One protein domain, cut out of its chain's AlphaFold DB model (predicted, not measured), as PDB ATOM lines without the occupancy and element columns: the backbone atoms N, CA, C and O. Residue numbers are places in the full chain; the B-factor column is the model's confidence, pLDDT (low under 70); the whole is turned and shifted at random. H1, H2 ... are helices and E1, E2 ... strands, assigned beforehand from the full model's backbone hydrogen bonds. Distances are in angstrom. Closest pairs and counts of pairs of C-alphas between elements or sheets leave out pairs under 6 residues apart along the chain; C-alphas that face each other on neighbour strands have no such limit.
ATOM      1  N   SER A 177       3.654  32.895 -40.032       85.50
ATOM      2  CA  SER A 177       3.790  34.313 -40.368       85.50
ATOM      3  C   SER A 177       5.022  34.522 -41.254       85.50
ATOM      4  O   SER A 177       6.109  34.041 -40.912       85.50
ATOM      5  N   ASN A 178       4.861  35.260 -42.355       77.69
ATOM      6  CA  ASN A 178       5.938  35.607 -43.289       77.69
ATOM      7  C   ASN A 178       6.307  37.098 -43.260       77.69
ATOM      8  O   ASN A 178       6.899  37.612 -44.202       77.69
ATOM      9  N   GLY A 179       5.919  37.802 -42.198       70.81
ATOM     10  CA  GLY A 179       6.206  39.218 -42.040       70.81
ATOM     11  C   GLY A 179       4.966  40.095 -41.949       70.81
ATOM     12  O   GLY A 179       3.822  39.675 -42.129       70.81
ATOM     13  N   TRP A 180       5.252  41.344 -41.611       73.50
ATOM     14  CA  TRP A 180       4.298  42.403 -41.325       73.50
ATOM     15  C   TRP A 180       4.668  43.596 -42.199       73.50
ATOM     16  O   TRP A 180       5.855  43.906 -42.344       73.50
ATOM     17  N   GLY A 181       3.680  44.276 -42.770       65.25
ATOM     18  CA  GLY A 181       3.924  45.446 -43.605       65.25
ATOM     19  C   GLY A 181       2.981  46.601 -43.290       65.25
ATOM     20  O   GLY A 181       1.900  46.415 -42.733       65.25
ATOM     21  N   GLY A 182       3.424  47.803 -43.660       67.31
ATOM     22  CA  GLY A 182       2.690  49.052 -43.450       67.31
ATOM     23  C   GLY A 182       2.816  49.616 -42.026       67.31
ATOM     24  O   GLY A 182       3.084  48.873 -41.083       67.31
ATOM     25  N   PRO A 183       2.669  50.942 -41.847       69.12
ATOM     26  CA  PRO A 183       2.530  51.518 -40.513       69.12
ATOM     27  C   PRO A 183       1.241  50.990 -39.881       69.12
ATOM     28  O   PRO A 183       0.218  50.957 -40.549       69.12
ATOM     29  N   VAL A 184       1.249  50.610 -38.604       78.75
ATOM     30  CA  VAL A 184       0.017  50.102 -37.968       78.75
ATOM     31  C   VAL A 184      -0.936  51.235 -37.588       78.75
ATOM     32  O   VAL A 184      -2.150  51.049 -37.539       78.75
ATOM     33  N   TRP A 185      -0.419  52.439 -37.357       85.88
ATOM     34  CA  TRP A 185      -1.223  53.610 -37.024       85.88
ATOM     35  C   TRP A 185      -0.714  54.866 -37.725       85.88
ATOM     36  O   TRP A 185       0.457  54.985 -38.078       85.88
ATOM     37  N   GLU A 186      -1.614  55.829 -37.890       88.38
ATOM     38  CA  GLU A 186      -1.333  57.127 -38.516       88.38
ATOM     39  C   GLU A 186      -1.359  58.275 -37.516       88.38
ATOM     40  O   GLU A 186      -0.827  59.355 -37.776       88.38
ATOM     41  N   GLY A 187      -1.965  58.056 -36.351       87.62
ATOM     42  CA  GLY A 187      -1.979  59.050 -35.297       87.62
ATOM     43  C   GLY A 187      -2.836  58.664 -34.107       87.62
ATOM     44  O   GLY A 187      -3.570  57.676 -34.117       87.62
ATOM     45  N   TYR A 188      -2.731  59.498 -33.081       90.69
ATOM     46  CA  TYR A 188      -3.567  59.457 -31.897       90.69
ATOM     47  C   TYR A 188      -3.947  60.880 -31.515       90.69
ATOM     48  O   TYR A 188      -3.075  61.730 -31.322       90.69
ATOM     49  N   GLN A 189      -5.246  61.148 -31.445       90.69
ATOM     50  CA  GLN A 189      -5.771  62.461 -31.098       90.69
ATOM     51  C   GLN A 189      -7.079  62.304 -30.324       90.69
ATOM     52  O   GLN A 189      -7.896  61.452 -30.653       90.69
ATOM     53  N   ASP A 190      -7.268  63.130 -29.292       90.44
ATOM     54  CA  ASP A 190      -8.520  63.227 -28.529       90.44
ATOM     55  C   ASP A 190      -9.043  61.872 -27.989       90.44
ATOM     56  O   ASP A 190     -10.249  61.659 -27.873       90.44
ATOM     57  N   GLY A 191      -8.132  60.957 -27.627       92.69
ATOM     58  CA  GLY A 191      -8.479  59.627 -27.104       92.69
ATOM     59  C   GLY A 191      -8.845  58.599 -28.178       92.69
ATOM     60  O   GLY A 191      -9.529  57.617 -27.889       92.69
ATOM     61  N   VAL A 192      -8.432  58.827 -29.426       94.69
ATOM     62  CA  VAL A 192      -8.704  57.934 -30.556       94.69
ATOM     63  C   VAL A 192      -7.403  57.581 -31.261       94.69
ATOM     64  O   VAL A 192      -6.706  58.457 -31.772       94.69
ATOM     65  N   LEU A 193      -7.084  56.288 -31.294       95.12
ATOM     66  CA  LEU A 193      -6.036  55.708 -32.128       95.12
ATOM     67  C   LEU A 193      -6.588  55.489 -33.539       95.12
ATOM     68  O   LEU A 193      -7.652  54.896 -33.695       95.12
ATOM     69  N   ARG A 194      -5.857  55.939 -34.560       94.12
ATOM     70  CA  ARG A 194      -6.217  55.765 -35.973       94.12
ATOM     71  C   ARG A 194      -5.294  54.730 -36.602       94.12
ATOM     72  O   ARG A 194      -4.122  55.033 -36.830       94.12
ATOM     73  N   LEU A 195      -5.798  53.521 -36.835       92.06
ATOM     74  CA  LEU A 195      -5.050  52.448 -37.489       92.06
ATOM     75  C   LEU A 195      -4.925  52.720 -38.985       92.06
ATOM     76  O   LEU A 195      -5.874  53.196 -39.607       92.06
ATOM     77  N   SER A 196      -3.758  52.433 -39.558       89.38
ATOM     78  CA  SER A 196      -3.540  52.706 -40.976       89.38
ATOM     79  C   SER A 196      -4.278  51.691 -41.850       89.38
ATOM     80  O   SER A 196      -4.118  50.487 -41.626       89.38
ATOM     81  N   PRO A 197      -4.983  52.141 -42.904       85.62
ATOM     82  CA  PRO A 197      -5.501  51.269 -43.959       85.62
ATOM     83  C   PRO A 197      -4.412  50.434 -44.650       85.62
ATOM     84  O   PRO A 197      -4.692  49.360 -45.177       85.62
ATOM     85  N   ASP A 198      -3.161  50.906 -44.616       83.94
ATOM     86  CA  ASP A 198      -2.019  50.248 -45.255       83.94
ATOM     87  C   ASP A 198      -1.447  49.096 -44.412       83.94
ATOM     88  O   ASP A 198      -0.496  48.441 -44.845       83.94
ATOM     89  N   THR A 199      -1.999  48.856 -43.214       88.12
ATOM     90  CA  THR A 199      -1.624  47.724 -42.358       88.12
ATOM     91  C   THR A 199      -1.869  46.429 -43.117       88.12
ATOM     92  O   THR A 199      -2.995  46.164 -43.547       88.12
ATOM     93  N   CYS A 200      -0.833  45.607 -43.263       89.00
ATOM     94  CA  CYS A 200      -0.942  44.335 -43.954       89.00
ATOM     95  C   CYS A 200      -0.228  43.184 -43.251       89.00
ATOM     96  O   CYS A 200       0.586  43.374 -42.337       89.00
ATOM     97  N   PHE A 201      -0.574  41.976 -43.691       89.12
ATOM     98  CA  PHE A 201      -0.021  40.737 -43.184       89.12
ATOM     99  C   PHE A 201       0.226  39.696 -44.271       89.12
ATOM    100  O   PHE A 201      -0.625  39.484 -45.141       89.12
ATOM    101  N   ASP A 202       1.369  39.017 -44.157       87.38
ATOM    102  CA  ASP A 202       1.807  37.969 -45.071       87.38
ATOM    103  C   ASP A 202       1.854  36.609 -44.365       87.38
ATOM    104  O   ASP A 202       2.371  36.466 -43.251       87.38
ATOM    105  N   ILE A 203       1.354  35.582 -45.053       87.50
ATOM    106  CA  ILE A 203       1.341  34.195 -44.570       87.50
ATOM    107  C   ILE A 203       2.065  33.291 -45.564       87.50
ATOM    108  O   ILE A 203       1.932  33.432 -46.788       87.50
ATOM    109  N   CYS A 204       2.821  32.337 -45.025       87.19
ATOM    110  CA  CYS A 204       3.498  31.296 -45.783       87.19
ATOM    111  C   CYS A 204       3.251  29.898 -45.207       87.19
ATOM    112  O   CYS A 204       2.758  29.735 -44.088       87.19
ATOM    113  N   ASP A 205       3.571  28.882 -46.002       86.19
ATOM    114  CA  ASP A 205       3.739  27.522 -45.517       86.19
ATOM    115  C   ASP A 205       5.105  27.326 -44.836       86.19
ATOM    116  O   ASP A 205       5.916  28.243 -44.686       86.19
ATOM    117  N   ARG A 206       5.374  26.092 -44.412       82.06
ATOM    118  CA  ARG A 206       6.625  25.704 -43.746       82.06
ATOM    119  C   ARG A 206       7.855  25.823 -44.643       82.06
ATOM    120  O   ARG A 206       8.977  25.886 -44.143       82.06
ATOM    121  N   GLU A 207       7.654  25.826 -45.952       81.88
ATOM    122  CA  GLU A 207       8.679  25.993 -46.970       81.88
ATOM    123  C   GLU A 207       8.834  27.469 -47.383       81.88
ATOM    124  O   GLU A 207       9.503  27.770 -48.380       81.88
ATOM    125  N   TYR A 208       8.247  28.392 -46.608       80.25
ATOM    126  CA  TYR A 208       8.240  29.834 -46.846       80.25
ATOM    127  C   TYR A 208       7.646  30.214 -48.209       80.25
ATOM    128  O   TYR A 208       7.986  31.246 -48.790       80.25
ATOM    129  N   GLN A 209       6.760  29.374 -48.749       84.00
ATOM    130  CA  GLN A 209       5.982  29.708 -49.932       84.00
ATOM    131  C   GLN A 209       4.708  30.403 -49.492       84.00
ATOM    132  O   GLN A 209       4.040  29.968 -48.558       84.00
ATOM    133  N   SER A 210       4.358  31.502 -50.154       84.19
ATOM    134  CA  SER A 210       3.150  32.223 -49.786       84.19
ATOM    135  C   SER A 210       1.903  31.377 -50.042       84.19
ATOM    136  O   SER A 210       1.771  30.737 -51.091       84.19
ATOM    137  N   VAL A 211       0.967  31.403 -49.092       87.69
ATOM    138  CA  VAL A 211      -0.262  30.608 -49.147       87.69
ATOM    139  C   VAL A 211      -1.501  31.475 -49.031       87.69
ATOM    140  O   VAL A 211      -1.541  32.489 -48.332       87.69
ATOM    141  N   ARG A 212      -2.553  31.045 -49.723       90.06
ATOM    142  CA  ARG A 212      -3.879  31.621 -49.547       90.06
ATOM    143  C   ARG A 212      -4.511  31.044 -48.285       90.06
ATOM    144  O   ARG A 212      -4.384  29.849 -48.045       90.06
ATOM    145  N   VAL A 213      -5.224  31.877 -47.537       92.75
ATOM    146  CA  VAL A 213      -5.928  31.471 -46.318       92.75
ATOM    147  C   VAL A 213      -7.434  31.660 -46.464       92.75
ATOM    148  O   VAL A 213      -7.904  32.376 -47.356       92.75
ATOM    149  N   ASN A 214      -8.183  31.016 -45.575       94.44
ATOM    150  CA  ASN A 214      -9.630  31.144 -45.475       94.44
ATOM    151  C   ASN A 214      -9.996  32.133 -44.359       94.44
ATOM    152  O   ASN A 214      -9.283  32.229 -43.360       94.44
ATOM    153  N   ASP A 215     -11.098  32.862 -44.546       95.62
ATOM    154  CA  ASP A 215     -11.651  33.833 -43.588       95.62
ATOM    155  C   ASP A 215     -10.598  34.769 -42.949       95.62
ATOM    156  O   ASP A 215     -10.472  34.807 -41.724       95.62
ATOM    157  N   PRO A 216      -9.799  35.499 -43.756       95.56
ATOM    158  CA  PRO A 216      -8.773  36.393 -43.236       95.56
ATOM    159  C   PRO A 216      -9.416  37.594 -42.530       95.56
ATOM    160  O   PRO A 216     -10.322  38.231 -43.070       95.56
ATOM    161  N   GLN A 217      -8.948  37.923 -41.330       96.62
ATOM    162  CA  GLN A 217      -9.499  38.988 -40.496       96.62
ATOM    163  C   GLN A 217      -8.395  39.756 -39.775       96.62
ATOM    164  O   GLN A 217      -7.450  39.158 -39.266       96.62
ATOM    165  N   PHE A 218      -8.563  41.070 -39.639       95.88
ATOM    166  CA  PHE A 218      -7.840  41.839 -38.631       95.88
ATOM    167  C   PHE A 218      -8.692  41.967 -37.374       95.88
ATOM    168  O   PHE A 218      -9.903  42.166 -37.435       95.88
ATOM    169  N   ARG A 219      -8.041  41.862 -36.218       97.19
ATOM    170  CA  ARG A 219      -8.665  41.973 -34.900       97.19
ATOM    171  C   ARG A 219      -7.879  42.929 -34.031       97.19
ATOM    172  O   ARG A 219      -6.651  42.897 -34.012       97.19
ATOM    173  N   VAL A 220      -8.595  43.744 -33.271       97.06
ATOM    174  CA  VAL A 220      -8.009  44.677 -32.311       97.06
ATOM    175  C   VAL A 220      -8.547  44.362 -30.932       97.06
ATOM    176  O   VAL A 220      -9.757  44.379 -30.683       97.06
ATOM    177  N   TYR A 221      -7.625  44.108 -30.016       97.50
ATOM    178  CA  TYR A 221      -7.908  43.887 -28.612       97.50
ATOM    179  C   TYR A 221      -7.425  45.087 -27.806       97.50
ATOM    180  O   TYR A 221      -6.285  45.512 -27.962       97.50
ATOM    181  N   ARG A 222      -8.262  45.594 -26.903       97.50
ATOM    182  CA  ARG A 222      -7.893  46.605 -25.908       97.50
ATOM    183  C   ARG A 222      -7.926  45.973 -24.526       97.50
ATOM    184  O   ARG A 222      -8.976  45.487 -24.103       97.50
ATOM    185  N   ASN A 223      -6.794  45.968 -23.827       96.62
ATOM    186  CA  ASN A 223      -6.618  45.323 -22.522       96.62
ATOM    187  C   ASN A 223      -7.103  43.858 -22.531       96.62
ATOM    188  O   ASN A 223      -7.776  43.397 -21.610       96.62
ATOM    189  N   GLY A 224      -6.833  43.147 -23.633       94.88
ATOM    190  CA  GLY A 224      -7.245  41.757 -23.848       94.88
ATOM    191  C   GLY A 224      -8.702  41.544 -24.283       94.88
ATOM    192  O   GLY A 224      -9.062  40.414 -24.606       94.88
ATOM    193  N   ALA A 225      -9.538  42.584 -24.340       97.56
ATOM    194  CA  ALA A 225     -10.912  42.484 -24.836       97.56
ATOM    195  C   ALA A 225     -10.987  42.839 -26.326       97.56
ATOM    196  O   ALA A 225     -10.493  43.892 -26.722       97.56
ATOM    197  N   LEU A 226     -11.630  41.996 -27.139       97.69
ATOM    198  CA  LEU A 226     -11.871  42.285 -28.557       97.69
ATOM    199  C   LEU A 226     -12.782  43.516 -28.680       97.69
ATOM    200  O   LEU A 226     -13.890  43.522 -28.141       97.69
ATOM    201  N   VAL A 227     -12.303  44.557 -29.360       97.81
ATOM    202  CA  VAL A 227     -13.037  45.822 -29.557       97.81
ATOM    203  C   VAL A 227     -13.353  46.114 -31.018       97.81
ATOM    204  O   VAL A 227     -14.253  46.905 -31.282       97.81
ATOM    205  N   TRP A 228     -12.645  45.478 -31.949       96.94
ATOM    206  CA  TRP A 228     -12.882  45.612 -33.380       96.94
ATOM    207  C   TRP A 228     -12.399  44.356 -34.116       96.94
ATOM    208  O   TRP A 228     -11.400  43.751 -33.724       96.94
ATOM    209  N   GLU A 229     -13.131  43.964 -35.153       96.56
ATOM    210  CA  GLU A 229     -12.828  42.842 -36.041       96.56
ATOM    211  C   GLU A 229     -13.399  43.154 -37.422       96.56
ATOM    212  O   GLU A 229     -14.569  43.531 -37.527       96.56
ATOM    213  N   GLU A 230     -12.603  42.953 -38.467       94.44
ATOM    214  CA  GLU A 230     -13.059  43.101 -39.845       94.44
ATOM    215  C   GLU A 230     -12.342  42.131 -40.781       94.44
ATOM    216  O   GLU A 230     -11.261  41.621 -40.481       94.44
ATOM    217  N   THR A 231     -12.978  41.835 -41.915       95.19
ATOM    218  CA  THR A 231     -12.400  40.968 -42.947       95.19
ATOM    219  C   THR A 231     -11.233  41.680 -43.619       95.19
ATOM    220  O   THR A 231     -11.374  42.822 -44.039       95.19
ATOM    221  N   ALA A 232     -10.103  40.991 -43.752       93.06
ATOM    222  CA  ALA A 232      -8.947  41.515 -44.460       93.06
ATOM    223  C   ALA A 232      -9.077  41.294 -45.976       93.06
ATOM    224  O   ALA A 232      -9.620  40.286 -46.443       93.06
ATOM    225  N   TYR A 233      -8.521  42.215 -46.752       90.00
ATOM    226  CA  TYR A 233      -8.628  42.241 -48.204       90.00
ATOM    227  C   TYR A 233      -7.345  41.723 -48.842       90.00
ATOM    228  O   TYR A 233      -6.258  42.247 -48.617       90.00
ATOM    229  N   LEU A 234      -7.463  40.676 -49.655       87.00
ATOM    230  CA  LEU A 234      -6.340  40.166 -50.436       87.00
ATOM    231  C   LEU A 234      -6.020  41.135 -51.581       87.00
ATOM    232  O   LEU A 234      -6.899  41.403 -52.401       87.00
ATOM    233  N   ASP A 235      -4.769  41.585 -51.690       77.25
ATOM    234  CA  ASP A 235      -4.351  42.444 -52.803       77.25
ATOM    235  C   ASP A 235      -4.285  41.657 -54.128       77.25
ATOM    236  O   ASP A 235      -3.412  40.796 -54.301       77.25
ATOM    237  N   PRO A 236      -5.148  41.955 -55.119       67.06
ATOM    238  CA  PRO A 236      -5.150  41.238 -56.389       67.06
ATOM    239  C   PRO A 236      -3.888  41.489 -57.232       67.06
ATOM    240  O   PRO A 236      -3.595  40.690 -58.122       67.06
ATOM    241  N   ASN A 237      -3.121  42.552 -56.977       64.50
ATOM    242  CA  ASN A 237      -1.903  42.860 -57.726       64.50
ATOM    243  C   ASN A 237      -0.697  42.075 -57.197       64.50
ATOM    244  O   ASN A 237       0.087  41.556 -57.991       64.50
ATOM    245  N   LEU A 238      -0.589  41.909 -55.876       62.88
ATOM    246  CA  LEU A 238       0.494  41.135 -55.257       62.88
ATOM    247  C   LEU A 238       0.313  39.621 -55.423       62.88
ATOM    248  O   LEU A 238       1.308  38.896 -55.499       62.88
ATOM    249  N   THR A 239      -0.919  39.147 -55.658       57.25
ATOM    250  CA  THR A 239      -1.156  37.734 -56.025       57.25
ATOM    251  C   THR A 239      -0.427  37.305 -57.304       57.25
ATOM    252  O   THR A 239      -0.147  36.119 -57.482       57.25
ATOM    253  N   GLN A 240      -0.084  38.248 -58.193       50.09
ATOM    254  CA  GLN A 240       0.666  37.967 -59.423       50.09
ATOM    255  C   GLN A 240       2.187  37.951 -59.207       50.09
ATOM    256  O   GLN A 240       2.905  37.374 -60.024       50.09
ATOM    257  N   GLU A 241       2.679  38.536 -58.109       52.78
ATOM    258  CA  GLU A 241       4.110  38.648 -57.780       52.78
ATOM    259  C   GLU A 241       4.601  37.579 -56.783       52.78
ATOM    260  O   GLU A 241       5.744  37.629 -56.336       52.78
ATOM    261  N   SER A 242       3.800  36.530 -56.550       59.84
ATOM    262  CA  SER A 242       4.078  35.360 -55.685       59.84
ATOM    263  C   SER A 242       3.851  35.560 -54.179       59.84
ATOM    264  O   SER A 242       4.250  34.693 -53.402       59.84
ATOM    265  N   TYR A 243       3.177  36.641 -53.768       68.38
ATOM    266  CA  TYR A 243       2.849  36.910 -52.363       68.38
ATOM    267  C   TYR A 243       1.337  37.111 -52.166       68.38
ATOM    268  O   TYR A 243       0.696  37.902 -52.854       68.38
ATOM    269  N   TYR A 244       0.752  36.386 -51.217       78.56
ATOM    270  CA  TYR A 244      -0.596  36.618 -50.708       78.56
ATOM    271  C   TYR A 244      -0.517  37.568 -49.512       78.56
ATOM    272  O   TYR A 244      -0.319  37.133 -48.378       78.56
ATOM    273  N   THR A 245      -0.685  38.859 -49.794       85.38
ATOM    274  CA  THR A 245      -0.698  39.926 -48.788       85.38
ATOM    275  C   THR A 245      -2.127  40.370 -48.508       85.38
ATOM    276  O   THR A 245      -2.877  40.702 -49.432       85.38
ATOM    277  N   TYR A 246      -2.497  40.395 -47.229       89.31
ATOM    278  CA  TYR A 246      -3.824  40.801 -46.769       89.31
ATOM    279  C   TYR A 246      -3.758  42.159 -46.086       89.31
ATOM    280  O   TYR A 246      -2.988  42.334 -45.145       89.31
ATOM    281  N   TYR A 247      -4.580  43.098 -46.533       89.56
ATOM    282  CA  TYR A 247      -4.659  44.460 -46.016       89.56
ATOM    283  C   TYR A 247      -5.880  44.655 -45.130       89.56
ATOM    284  O   TYR A 247      -6.887  43.959 -45.266       89.56
ATOM    285  N   LEU A 248      -5.771  45.610 -44.214       86.81
ATOM    286  CA  LEU A 248      -6.852  45.995 -43.314       86.81
ATOM    287  C   LEU A 248      -8.051  46.571 -44.083       86.81
ATOM    288  O   LEU A 248      -9.187  46.300 -43.713       86.81
ATOM    289  N   GLU A 249      -7.799  47.271 -45.192       85.31
ATOM    290  CA  GLU A 249      -8.815  47.874 -46.064       85.31
ATOM    291  C   GLU A 249      -8.614  47.504 -47.543       85.31
ATOM    292  O   GLU A 249      -7.572  46.975 -47.941       85.31
ATOM    293  N   ASP A 250      -9.614  47.815 -48.375       78.38
ATOM    294  CA  ASP A 250      -9.566  47.584 -49.824       78.38
ATOM    295  C   ASP A 250      -8.383  48.322 -50.486       78.38
ATOM    296  O   ASP A 250      -8.208  49.544 -50.390       78.38
ATOM    297  N   THR A 251      -7.580  47.554 -51.219       73.00
ATOM    298  CA  THR A 251      -6.355  47.985 -51.893       73.00
ATOM    299  C   THR A 251      -6.577  48.602 -53.269       73.00
ATOM    300  O   THR A 251      -5.605  48.994 -53.919       73.00
ATOM    301  N   ALA A 252      -7.824  48.741 -53.735       71.69
ATOM    302  CA  ALA A 252      -8.140  49.367 -55.021       71.69
ATOM    303  C   ALA A 252      -7.467  50.743 -55.197       71.69
ATOM    304  O   ALA A 252      -7.071  51.112 -56.306       71.69
ATOM    305  N   HIS A 253      -7.265  51.466 -54.092       68.69
ATOM    306  CA  HIS A 253      -6.609  52.766 -54.077       68.69
ATOM    307  C   HIS A 253      -5.101  52.731 -54.399       68.69
ATOM    308  O   HIS A 253      -4.555  53.735 -54.851       68.69
ATOM    309  N   PHE A 254      -4.414  51.592 -54.251       70.44
ATOM    310  CA  PHE A 254      -3.017  51.469 -54.686       70.44
ATOM    311  C   PHE A 254      -2.880  51.424 -56.212       70.44
ATOM    312  O   PHE A 254      -1.862  51.857 -56.752       70.44
ATOM    313  N   ALA A 255      -3.892  50.910 -56.917       69.31
ATOM    314  CA  ALA A 255      -3.874  50.789 -58.374       69.31
ATOM    315  C   ALA A 255      -4.279  52.088 -59.091       69.31
ATOM    316  O   ALA A 255      -3.903  52.300 -60.247       69.31
ATOM    317  N   ASP A 256      -5.031  52.961 -58.417       73.50
ATOM    318  CA  ASP A 256      -5.491  54.239 -58.946       73.50
ATOM    319  C   ASP A 256      -5.193  55.364 -57.950       73.50
ATOM    320  O   ASP A 256      -5.910  55.561 -56.975       73.50
ATOM    321  N   ALA A 257      -4.162  56.162 -58.240       68.00
ATOM    322  CA  ALA A 257      -3.774  57.311 -57.419       68.00
ATOM    323  C   ALA A 257      -4.855  58.413 -57.324       68.00
ATOM    324  O   ALA A 257      -4.661  59.397 -56.609       68.00
ATOM    325  N   THR A 258      -5.954  58.299 -58.079       72.69
ATOM    326  CA  THR A 258      -7.118  59.191 -57.993       72.69
ATOM    327  C   THR A 258      -8.259  58.627 -57.150       72.69
ATOM    328  O   THR A 258      -9.196  59.369 -56.848       72.69
ATOM    329  N   ALA A 259      -8.186  57.355 -56.752       75.81
ATOM    330  CA  ALA A 259      -9.136  56.770 -55.823       75.81
ATOM    331  C   ALA A 259      -8.980  57.401 -54.433       75.81
ATOM    332  O   ALA A 259      -7.877  57.717 -53.983       75.81
ATOM    333  N   GLU A 260     -10.109  57.591 -53.754       76.12
ATOM    334  CA  GLU A 260     -10.105  58.041 -52.367       76.12
ATOM    335  C   GLU A 260      -9.465  56.960 -51.493       76.12
ATOM    336  O   GLU A 260      -9.812  55.780 -51.584       76.12
ATOM    337  N   ARG A 261      -8.498  57.368 -50.668       77.69
ATOM    338  CA  ARG A 261      -7.882  56.472 -49.693       77.69
ATOM    339  C   ARG A 261      -8.925  56.128 -48.623       77.69
ATOM    340  O   ARG A 261      -9.626  57.047 -48.192       77.69
ATOM    341  N   PRO A 262      -9.018  54.861 -48.186       83.06
ATOM    342  CA  PRO A 262      -9.905  54.483 -47.095       83.06
ATOM    343  C   PRO A 262      -9.641  55.329 -45.846       83.06
ATOM    344  O   PRO A 262      -8.509  55.750 -45.588       83.06
ATOM    345  N   GLU A 263     -10.693  55.592 -45.075       85.19
ATOM    346  CA  GLU A 263     -10.533  56.265 -43.789       85.19
ATOM    347  C   GLU A 263      -9.843  55.319 -42.792       85.19
ATOM    348  O   GLU A 263     -10.133  54.124 -42.781       85.19
ATOM    349  N   PRO A 264      -8.941  55.829 -41.936       88.50
ATOM    350  CA  PRO A 264      -8.346  55.046 -40.862       88.50
ATOM    351  C   PRO A 264      -9.394  54.432 -39.934       88.50
ATOM    352  O   PRO A 264     -10.381  55.084 -39.582       88.50
ATOM    353  N   VAL A 265      -9.120  53.228 -39.434       90.44
ATOM    354  CA  VAL A 265      -9.963  52.610 -38.405       90.44
ATOM    355  C   VAL A 265      -9.731  53.298 -37.065       90.44
ATOM    356  O   VAL A 265      -8.607  53.386 -36.570       90.44
ATOM    357  N   GLU A 266     -10.812  53.792 -36.467       94.69
ATOM    358  CA  GLU A 266     -10.777  54.561 -35.225       94.69
ATOM    359  C   GLU A 266     -11.058  53.683 -34.004       94.69
ATOM    360  O   GLU A 266     -12.148  53.135 -33.832       94.69
ATOM    361  N   ILE A 267     -10.078  53.596 -33.108       95.75
ATOM    362  CA  ILE A 267     -10.153  52.830 -31.868       95.75
ATOM    363  C   ILE A 267     -10.077  53.795 -30.691       95.75
ATOM    364  O   ILE A 267      -9.047  54.414 -30.433       95.75
ATOM    365  N   ALA A 268     -11.174  53.913 -29.943       96.06
ATOM    366  CA  ALA A 268     -11.186  54.702 -28.715       96.06
ATOM    367  C   ALA A 268     -10.275  54.063 -27.652       96.06
ATOM    368  O   ALA A 268     -10.435  52.886 -27.310       96.06
ATOM    369  N   CYS A 269      -9.362  54.842 -27.086       95.81
ATOM    370  CA  CYS A 269      -8.429  54.399 -26.053       95.81
ATOM    371  C   CYS A 269      -7.980  55.564 -25.161       95.81
ATOM    372  O   CYS A 269      -8.176  56.738 -25.472       95.81
ATOM    373  N   ALA A 270      -7.409  55.227 -24.014       95.31
ATOM    374  CA  ALA A 270      -6.874  56.172 -23.048       95.31
ATOM    375  C   ALA A 270      -5.425  55.814 -22.688       95.31
ATOM    376  O   ALA A 270      -5.024  54.656 -22.839       95.31
ATOM    377  N   PRO A 271      -4.639  56.773 -22.166       95.44
ATOM    378  CA  PRO A 271      -3.329  56.472 -21.604       95.44
ATOM    379  C   PRO A 271      -3.399  55.327 -20.581       95.44
ATOM    380  O   PRO A 271      -4.243  55.329 -19.683       95.44
ATOM    381  N   GLY A 272      -2.507  54.352 -20.731       95.12
ATOM    382  CA  GLY A 272      -2.462  53.106 -19.968       95.12
ATOM    383  C   GLY A 272      -3.135  51.912 -20.650       95.12
ATOM    384  O   GLY A 272      -2.943  50.796 -20.175       95.12
ATOM    385  N   ASP A 273      -3.887  52.112 -21.736       97.31
ATOM    386  CA  ASP A 273      -4.453  50.998 -22.500       97.31
ATOM    387  C   ASP A 273      -3.367  50.238 -23.277       97.31
ATOM    388  O   ASP A 273      -2.507  50.833 -23.931       97.31
ATOM    389  N   GLU A 274      -3.463  48.911 -23.265       96.31
ATOM    390  CA  GLU A 274      -2.706  48.010 -24.130       96.31
ATOM    391  C   GLU A 274      -3.552  47.645 -25.348       96.31
ATOM    392  O   GLU A 274      -4.650  47.096 -25.216       96.31
ATOM    393  N   ILE A 275      -3.040  47.923 -26.544       96.19
ATOM    394  CA  ILE A 275      -3.669  47.558 -27.812       96.19
ATOM    395  C   ILE A 275      -2.884  46.411 -28.441       96.19
ATOM    396  O   ILE A 275      -1.677  46.509 -28.626       96.19
ATOM    397  N   LEU A 276      -3.568  45.328 -28.793       95.38
ATOM    398  CA  LEU A 276      -3.022  44.233 -29.590       95.38
ATOM    399  C   LEU A 276      -3.745  44.223 -30.931       95.38
ATOM    400  O   LEU A 276      -4.960  44.031 -30.972       95.38
ATOM    401  N   VAL A 277      -2.989  44.396 -32.009       94.81
ATOM    402  CA  VAL A 277      -3.464  44.156 -33.372       94.81
ATOM    403  C   VAL A 277      -3.052  42.741 -33.751       94.81
ATOM    404  O   VAL A 277      -1.904  42.349 -33.547       94.81
ATOM    405  N   ALA A 278      -3.990  41.957 -34.267       95.56
ATOM    406  CA  ALA A 278      -3.775  40.570 -34.646       95.56
ATOM    407  C   ALA A 278      -4.372  40.285 -36.023       95.56
ATOM    408  O   ALA A 278      -5.345  40.922 -36.433       95.56
ATOM    409  N   PHE A 279      -3.806  39.293 -36.700       95.56
ATOM    410  CA  PHE A 279      -4.357  38.738 -37.925       95.56
ATOM    411  C   PHE A 279      -4.853  37.319 -37.663       95.56
ATOM    412  O   PHE A 279      -4.090  36.475 -37.191       95.56
ATOM    413  N   ALA A 280      -6.118  37.054 -37.976       97.00
ATOM    414  CA  ALA A 280      -6.743  35.750 -37.837       97.00
ATOM    415  C   ALA A 280      -7.094  35.151 -39.202       97.00
ATOM    416  O   ALA A 280      -7.478  35.865 -40.124       97.00
ATOM    417  N   CYS A 281      -6.972  33.833 -39.331       96.12
ATOM    418  CA  CYS A 281      -7.378  33.095 -40.524       96.12
ATOM    419  C   CYS A 281      -7.572  31.609 -40.226       96.12
ATOM    420  O   CYS A 281      -7.216  31.131 -39.152       96.12
ATOM    421  N   THR A 282      -8.060  30.856 -41.207       95.81
ATOM    422  CA  THR A 282      -8.225  29.400 -41.123       95.81
ATOM    423  C   THR A 282      -7.486  28.707 -42.267       95.81
ATOM    424  O   THR A 282      -7.493  29.196 -43.400       95.81
ATOM    425  N   ASP A 283      -6.849  27.568 -41.993       92.50
ATOM    426  CA  ASP A 283      -6.257  26.720 -43.035       92.50
ATOM    427  C   ASP A 283      -7.273  25.779 -43.699       92.50
ATOM    428  O   ASP A 283      -8.435  25.679 -43.303       92.50
ATOM    429  N   ASP A 284      -6.830  25.063 -44.731       89.75
ATOM    430  CA  ASP A 284      -7.668  24.113 -45.472       89.75
ATOM    431  C   ASP A 284      -8.138  22.911 -44.629       89.75
ATOM    432  O   ASP A 284      -9.066  22.198 -45.015       89.75
ATOM    433  N   SER A 285      -7.516  22.668 -43.471       87.94
ATOM    434  CA  SER A 285      -7.923  21.622 -42.526       87.94
ATOM    435  C   SER A 285      -8.986  22.096 -41.527       87.94
ATOM    436  O   SER A 285      -9.547  21.275 -40.788       87.94
ATOM    437  N   GLY A 286      -9.284  23.399 -41.518       90.75
ATOM    438  CA  GLY A 286     -10.191  24.047 -40.579       90.75
ATOM    439  C   GLY A 286      -9.528  24.488 -39.272       90.75
ATOM    440  O   GLY A 286     -10.251  24.862 -38.353       90.75
ATOM    441  N   LEU A 287      -8.195  24.423 -39.146       93.62
ATOM    442  CA  LEU A 287      -7.500  24.968 -37.980       93.62
ATOM    443  C   LEU A 287      -7.443  26.491 -38.108       93.62
ATOM    444  O   LEU A 287      -6.944  27.020 -39.101       93.62
ATOM    445  N   GLY A 288      -7.964  27.191 -37.105       95.69
ATOM    446  CA  GLY A 288      -7.862  28.638 -37.003       95.69
ATOM    447  C   GLY A 288      -6.536  29.057 -36.374       95.69
ATOM    448  O   GLY A 288      -6.069  28.445 -35.412       95.69
ATOM    449  N   TYR A 289      -5.965  30.131 -36.894       95.31
ATOM    450  CA  TYR A 289      -4.736  30.760 -36.443       95.31
ATOM    451  C   TYR A 289      -5.032  32.214 -36.119       95.31
ATOM    452  O   TYR A 289      -5.799  32.865 -36.823       95.31
ATOM    453  N   GLU A 290      -4.384  32.733 -35.089       95.75
ATOM    454  CA  GLU A 290      -4.366  34.155 -34.798       95.75
ATOM    455  C   GLU A 290      -2.947  34.577 -34.420       95.75
ATOM    456  O   GLU A 290      -2.412  34.182 -33.382       95.75
ATOM    457  N   PHE A 291      -2.327  35.352 -35.303       93.56
ATOM    458  CA  PHE A 291      -0.958  35.833 -35.188       93.56
ATOM    459  C   PHE A 291      -0.949  37.257 -34.616       93.56
ATOM    460  O   PHE A 291      -1.738  38.104 -35.041       93.56
ATOM    461  N   THR A 292      -0.047  37.540 -33.676       92.44
ATOM    462  CA  THR A 292       0.143  38.896 -33.132       92.44
ATOM    463  C   THR A 292       0.873  39.777 -34.138       92.44
ATOM    464  O   THR A 292       2.046  39.526 -34.378       92.44
ATOM    465  N   HIS A 293       0.227  40.836 -34.641       91.69
ATOM    466  CA  HIS A 293       0.852  41.838 -35.519       91.69
ATOM    467  C   HIS A 293       1.738  42.793 -34.759       91.69
ATOM    468  O   HIS A 293       2.947  42.848 -34.967       91.69
ATOM    469  N   THR A 294       1.135  43.507 -33.823       90.50
ATOM    470  CA  THR A 294       1.878  44.416 -32.971       90.50
ATOM    471  C   THR A 294       1.160  44.617 -31.653       90.50
ATOM    472  O   THR A 294      -0.047  44.375 -31.518       90.50
ATOM    473  N   ARG A 295       1.922  45.105 -30.681       92.00
ATOM    474  CA  ARG A 295       1.427  45.556 -29.392       92.00
ATOM    475  C   ARG A 295       1.764  47.021 -29.229       92.00
ATOM    476  O   ARG A 295       2.907  47.416 -29.418       92.00
ATOM    477  N   LEU A 296       0.782  47.804 -28.814       93.44
ATOM    478  CA  LEU A 296       0.946  49.214 -28.510       93.44
ATOM    479  C   LEU A 296       0.579  49.452 -27.049       93.44
ATOM    480  O   LEU A 296      -0.426  48.936 -26.560       93.44
ATOM    481  N   THR A 297       1.362  50.273 -26.366       95.12
ATOM    482  CA  THR A 297       0.954  50.906 -25.111       95.12
ATOM    483  C   THR A 297       0.547  52.333 -25.433       95.12
ATOM    484  O   THR A 297       1.322  53.082 -26.024       95.12
ATOM    485  N   ILE A 298      -0.663  52.734 -25.054       95.56
ATOM    486  CA  ILE A 298      -1.086  54.127 -25.192       95.56
ATOM    487  C   ILE A 298      -0.488  54.919 -24.034       95.56
ATOM    488  O   ILE A 298      -0.794  54.662 -22.873       95.56
ATOM    489  N   THR A 299       0.372  55.887 -24.328       93.75
ATOM    490  CA  THR A 299       0.942  56.804 -23.338       93.75
ATOM    491  C   THR A 299       0.250  58.164 -23.402       93.75
ATOM    492  O   THR A 299      -0.581  58.431 -24.271       93.75
ATOM    493  N   GLU A 300       0.594  59.064 -22.480       88.69
ATOM    494  CA  GLU A 300       0.110  60.456 -22.496       88.69
ATOM    495  C   GLU A 300       0.496  61.201 -23.787       88.69
ATOM    496  O   GLU A 300      -0.140  62.187 -24.157       88.69
ATOM    497  N   THR A 301       1.546  60.742 -24.475       87.38
ATOM    498  CA  THR A 301       2.051  61.345 -25.714       87.38
ATOM    499  C   THR A 301       1.605  60.618 -26.980       87.38
ATOM    500  O   THR A 301       1.840  61.136 -28.071       87.38
ATOM    501  N   GLY A 302       0.944  59.463 -26.858       89.62
ATOM    502  CA  GLY A 302       0.454  58.669 -27.984       89.62
ATOM    503  C   GLY A 302       0.814  57.184 -27.892       89.62
ATOM    504  O   GLY A 302       1.289  56.728 -26.857       89.62
ATOM    505  N   PRO A 303       0.551  56.406 -28.951       92.56
ATOM    506  CA  PRO A 303       0.899  54.993 -29.008       92.56
ATOM    507  C   PRO A 303       2.417  54.808 -29.090       92.56
ATOM    508  O   PRO A 303       3.096  55.475 -29.871       92.56
ATOM    509  N   GLU A 304       2.926  53.859 -28.318       91.56
ATOM    510  CA  GLU A 304       4.301  53.369 -28.391       91.56
ATOM    511  C   GLU A 304       4.274  51.860 -28.622       91.56
ATOM    512  O   GLU A 304       3.524  51.149 -27.952       91.56
ATOM    513  N   GLU A 305       5.087  51.365 -29.555       89.38
ATOM    514  CA  GLU A 305       5.258  49.923 -29.740       89.38
ATOM    515  C   GLU A 305       5.841  49.301 -28.471       89.38
ATOM    516  O   GLU A 305       6.900  49.694 -27.976       89.38
ATOM    517  N   ALA A 306       5.119  48.327 -27.929       87.12
ATOM    518  CA  ALA A 306       5.586  47.524 -26.821       87.12
ATOM    519  C   ALA A 306       6.540  46.443 -27.337       87.12
ATOM    520  O   ALA A 306       6.412  45.952 -28.459       87.12
ATOM    521  N   ALA A 307       7.483  46.037 -26.486       84.31
ATOM    522  CA  ALA A 307       8.337  44.899 -26.794       84.31
ATOM    523  C   ALA A 307       7.474  43.645 -27.051       84.31
ATOM    524  O   ALA A 307       6.534  43.404 -26.282       84.31
ATOM    525  N   PRO A 308       7.800  42.836 -28.078       81.31
ATOM    526  CA  PRO A 308       7.143  41.558 -28.294       81.31
ATOM    527  C   PRO A 308       7.221  40.693 -27.037       81.31
ATOM    528  O   PRO A 308       8.258  40.618 -26.369       81.31
ATOM    529  N   LEU A 309       6.116  40.042 -26.701       84.50
ATOM    530  CA  LEU A 309       6.101  39.007 -25.682       84.50
ATOM    531  C   LEU A 309       6.525  37.690 -26.318       84.50
ATOM    532  O   LEU A 309       6.240  37.451 -27.487       84.50
ATOM    533  N   MET A 310       7.093  36.784 -25.519       79.50
ATOM    534  CA  MET A 310       7.376  35.420 -25.985       79.50
ATOM    535  C   MET A 310       6.142  34.811 -26.659       79.50
ATOM    536  O   MET A 310       6.247  34.290 -27.760       79.50
ATOM    537  N   SER A 311       4.950  34.997 -26.071       81.38
ATOM    538  CA  SER A 311       3.667  34.505 -26.594       81.38
ATOM    539  C   SER A 311       3.283  35.005 -27.989       81.38
ATOM    540  O   SER A 311       2.343  34.469 -28.561       81.38
ATOM    541  N   ASP A 312       3.951  36.033 -28.513       84.56
ATOM    542  CA  ASP A 312       3.692  36.578 -29.847       84.56
ATOM    543  C   ASP A 312       4.430  35.802 -30.949       84.56
ATOM    544  O   ASP A 312       4.070  35.901 -32.119       84.56
ATOM    545  N   GLU A 313       5.424  34.982 -30.587       80.12
ATOM    546  CA  GLU A 313       6.195  34.164 -31.536       80.12
ATOM    547  C   GLU A 313       5.401  32.965 -32.082       80.12
ATOM    548  O   GLU A 313       5.743  32.407 -33.127       80.12
ATOM    549  N   SER A 314       4.322  32.573 -31.398       85.06
ATOM    550  CA  SER A 314       3.453  31.460 -31.788       85.06
ATOM    551  C   SER A 314       2.022  31.951 -32.018       85.06
ATOM    552  O   SER A 314       1.509  32.711 -31.197       85.06
ATOM    553  N   PRO A 315       1.325  31.490 -33.073       91.56
ATOM    554  CA  PRO A 315      -0.089  31.798 -33.234       91.56
ATOM    555  C   PRO A 315      -0.918  31.207 -32.093       91.56
ATOM    556  O   PRO A 315      -0.661  30.096 -31.618       91.56
ATOM    557  N   ARG A 316      -1.985  31.912 -31.717       92.62
ATOM    558  CA  ARG A 316      -3.077  31.306 -30.951       92.62
ATOM    559  C   ARG A 316      -3.877  30.407 -31.888       92.62
ATOM    560  O   ARG A 316      -4.216  30.814 -32.996       92.62
ATOM    561  N   LEU A 317      -4.159  29.184 -31.450       93.94
ATOM    562  CA  LEU A 317      -4.862  28.192 -32.260       93.94
ATOM    563  C   LEU A 317      -6.327  28.070 -31.851       93.94
ATOM    564  O   LEU A 317      -6.650  27.943 -30.669       93.94
ATOM    565  N   HIS A 318      -7.201  28.035 -32.850       93.06
ATOM    566  CA  HIS A 318      -8.629  27.798 -32.701       93.06
ATOM    567  C   HIS A 318      -8.979  26.484 -33.388       93.06
ATOM    568  O   HIS A 318      -8.981  26.374 -34.611       93.06
ATOM    569  N   TRP A 319      -9.241  25.462 -32.585       90.94
ATOM    570  CA  TRP A 319      -9.580  24.140 -33.091       90.94
ATOM    571  C   TRP A 319     -11.047  24.109 -33.533       90.94
ATOM    572  O   TRP A 319     -11.893  24.621 -32.795       90.94
TER     573      TRP A 319
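This is residues 177 to 319 of the 321 residues of an uncharacterized protein of Oscillibacter sp. PC13 (UniProt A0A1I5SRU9). A large, twisted sheet of E5, E6, E9, E10, E11 and E12 is covered over one face by two small three-stranded sheets set end to end, E1 E4 E7 and E2 E3 E8, a sandwich whose layers are only partly face to face. The one short helix, H1, lies out in a loop beyond the sheets, with its centre 18.3 A from the mean of the C-alphas. The printed part has 143 residues, with twelve named strands and one named helix in the order E1 E2 E3 E4 E5 E6 E7 H1 E8 E9 E10 E11 E12, and its class is mostly strand. The small sheets run E1 E4 E7 and E2 E3 E8, both antiparallel; the large sheet is branched at E10, and its neighbour pairs are antiparallel. The whole is compact, with a radius of gyration of the C-alphas of 15.3 A, and flat in outline, 42 by 41 by 21 A.

E1 is residues 177 to 181 and begins at C-alpha 177 (3.790, 34.313, -40.368). E2, residues 185 to 189, and E3, residues 192 to 195, form a hairpin. E4 is residues 200 to 205, 17.5 A long. E5, residues 214 to 222, is 25.0 A long, and E6, residues 225 to 231, is 18.2 A long; they form a hairpin. E7 is residues 245 to 247, H1 residues 252 to 255 and E8 residues 265 to 268. E9, residues 274 to 282, is 25.8 A long. E10, the longest strand, runs 32.5 A over residues 288 to 299, from C-alpha 288 (-7.862, 28.638, -37.003). E11 is residues 302 to 305, and E12 is residues 316 to 318, ending at C-alpha 318 (-8.629, 27.798, -32.701).

In the large sheet, E6 lies on one side of E5 and E9 on the other side; N 220 and O 228 are 2.8 A apart, and so are N 217 and O 280. E9 and E10 form a hairpin, with N 279 and O 291 at 2.9 A. Beside E10, E9 lies on one side, and E11 and E12 on the other side, staggered: E11 beside residues 295 to 299, with N 297 and O 304 at 2.8 A, and E12 beside residues 288 to 290, with N 290 and O 316 at 2.8 A. E9, E10 and E11 form a meander, each strand the antiparallel neighbour of the one before. The three sheets form a stack of sheets, in two face-to-face pairs. The sheet E1 E4 E7 faces the large sheet at 9.7 A centre to centre, their strands at 46 degrees; the closest C-alphas of E4 and E9, those of Phe 201 and Phe 279, are 7.1 A apart. Within it, N 178 and O 202 are 2.9 A apart, and N 201 and O 246 are 2.8 A apart. Residues 233 to 234 pair antiparallel with residues 246 to 247 of E7. The sheet E2 E3 E8 also faces the large sheet at 9.7 A, with strands at 32 degrees; the closest C-alphas of E2 and E11, those of Tyr 188 and Gly 302, are 5.7 A apart. N 186 and O 194 are 2.8 A apart, as are N 193 and O 267. H1 is on none of the three sheets; it is too short for an O i to N i+4 pair, and its one O i to N i+3 pair is within range.

The two C-alphas farthest apart, those of Asp 190 and Glu 207, are 45.0 A apart. The printed part has no cut. The link E6 to E7, of 13 residues, is long. The mean pLDDT of the printed part is 86.8; residues 181 to 183, 236 to 243, 253, 255 and 257 are under 70.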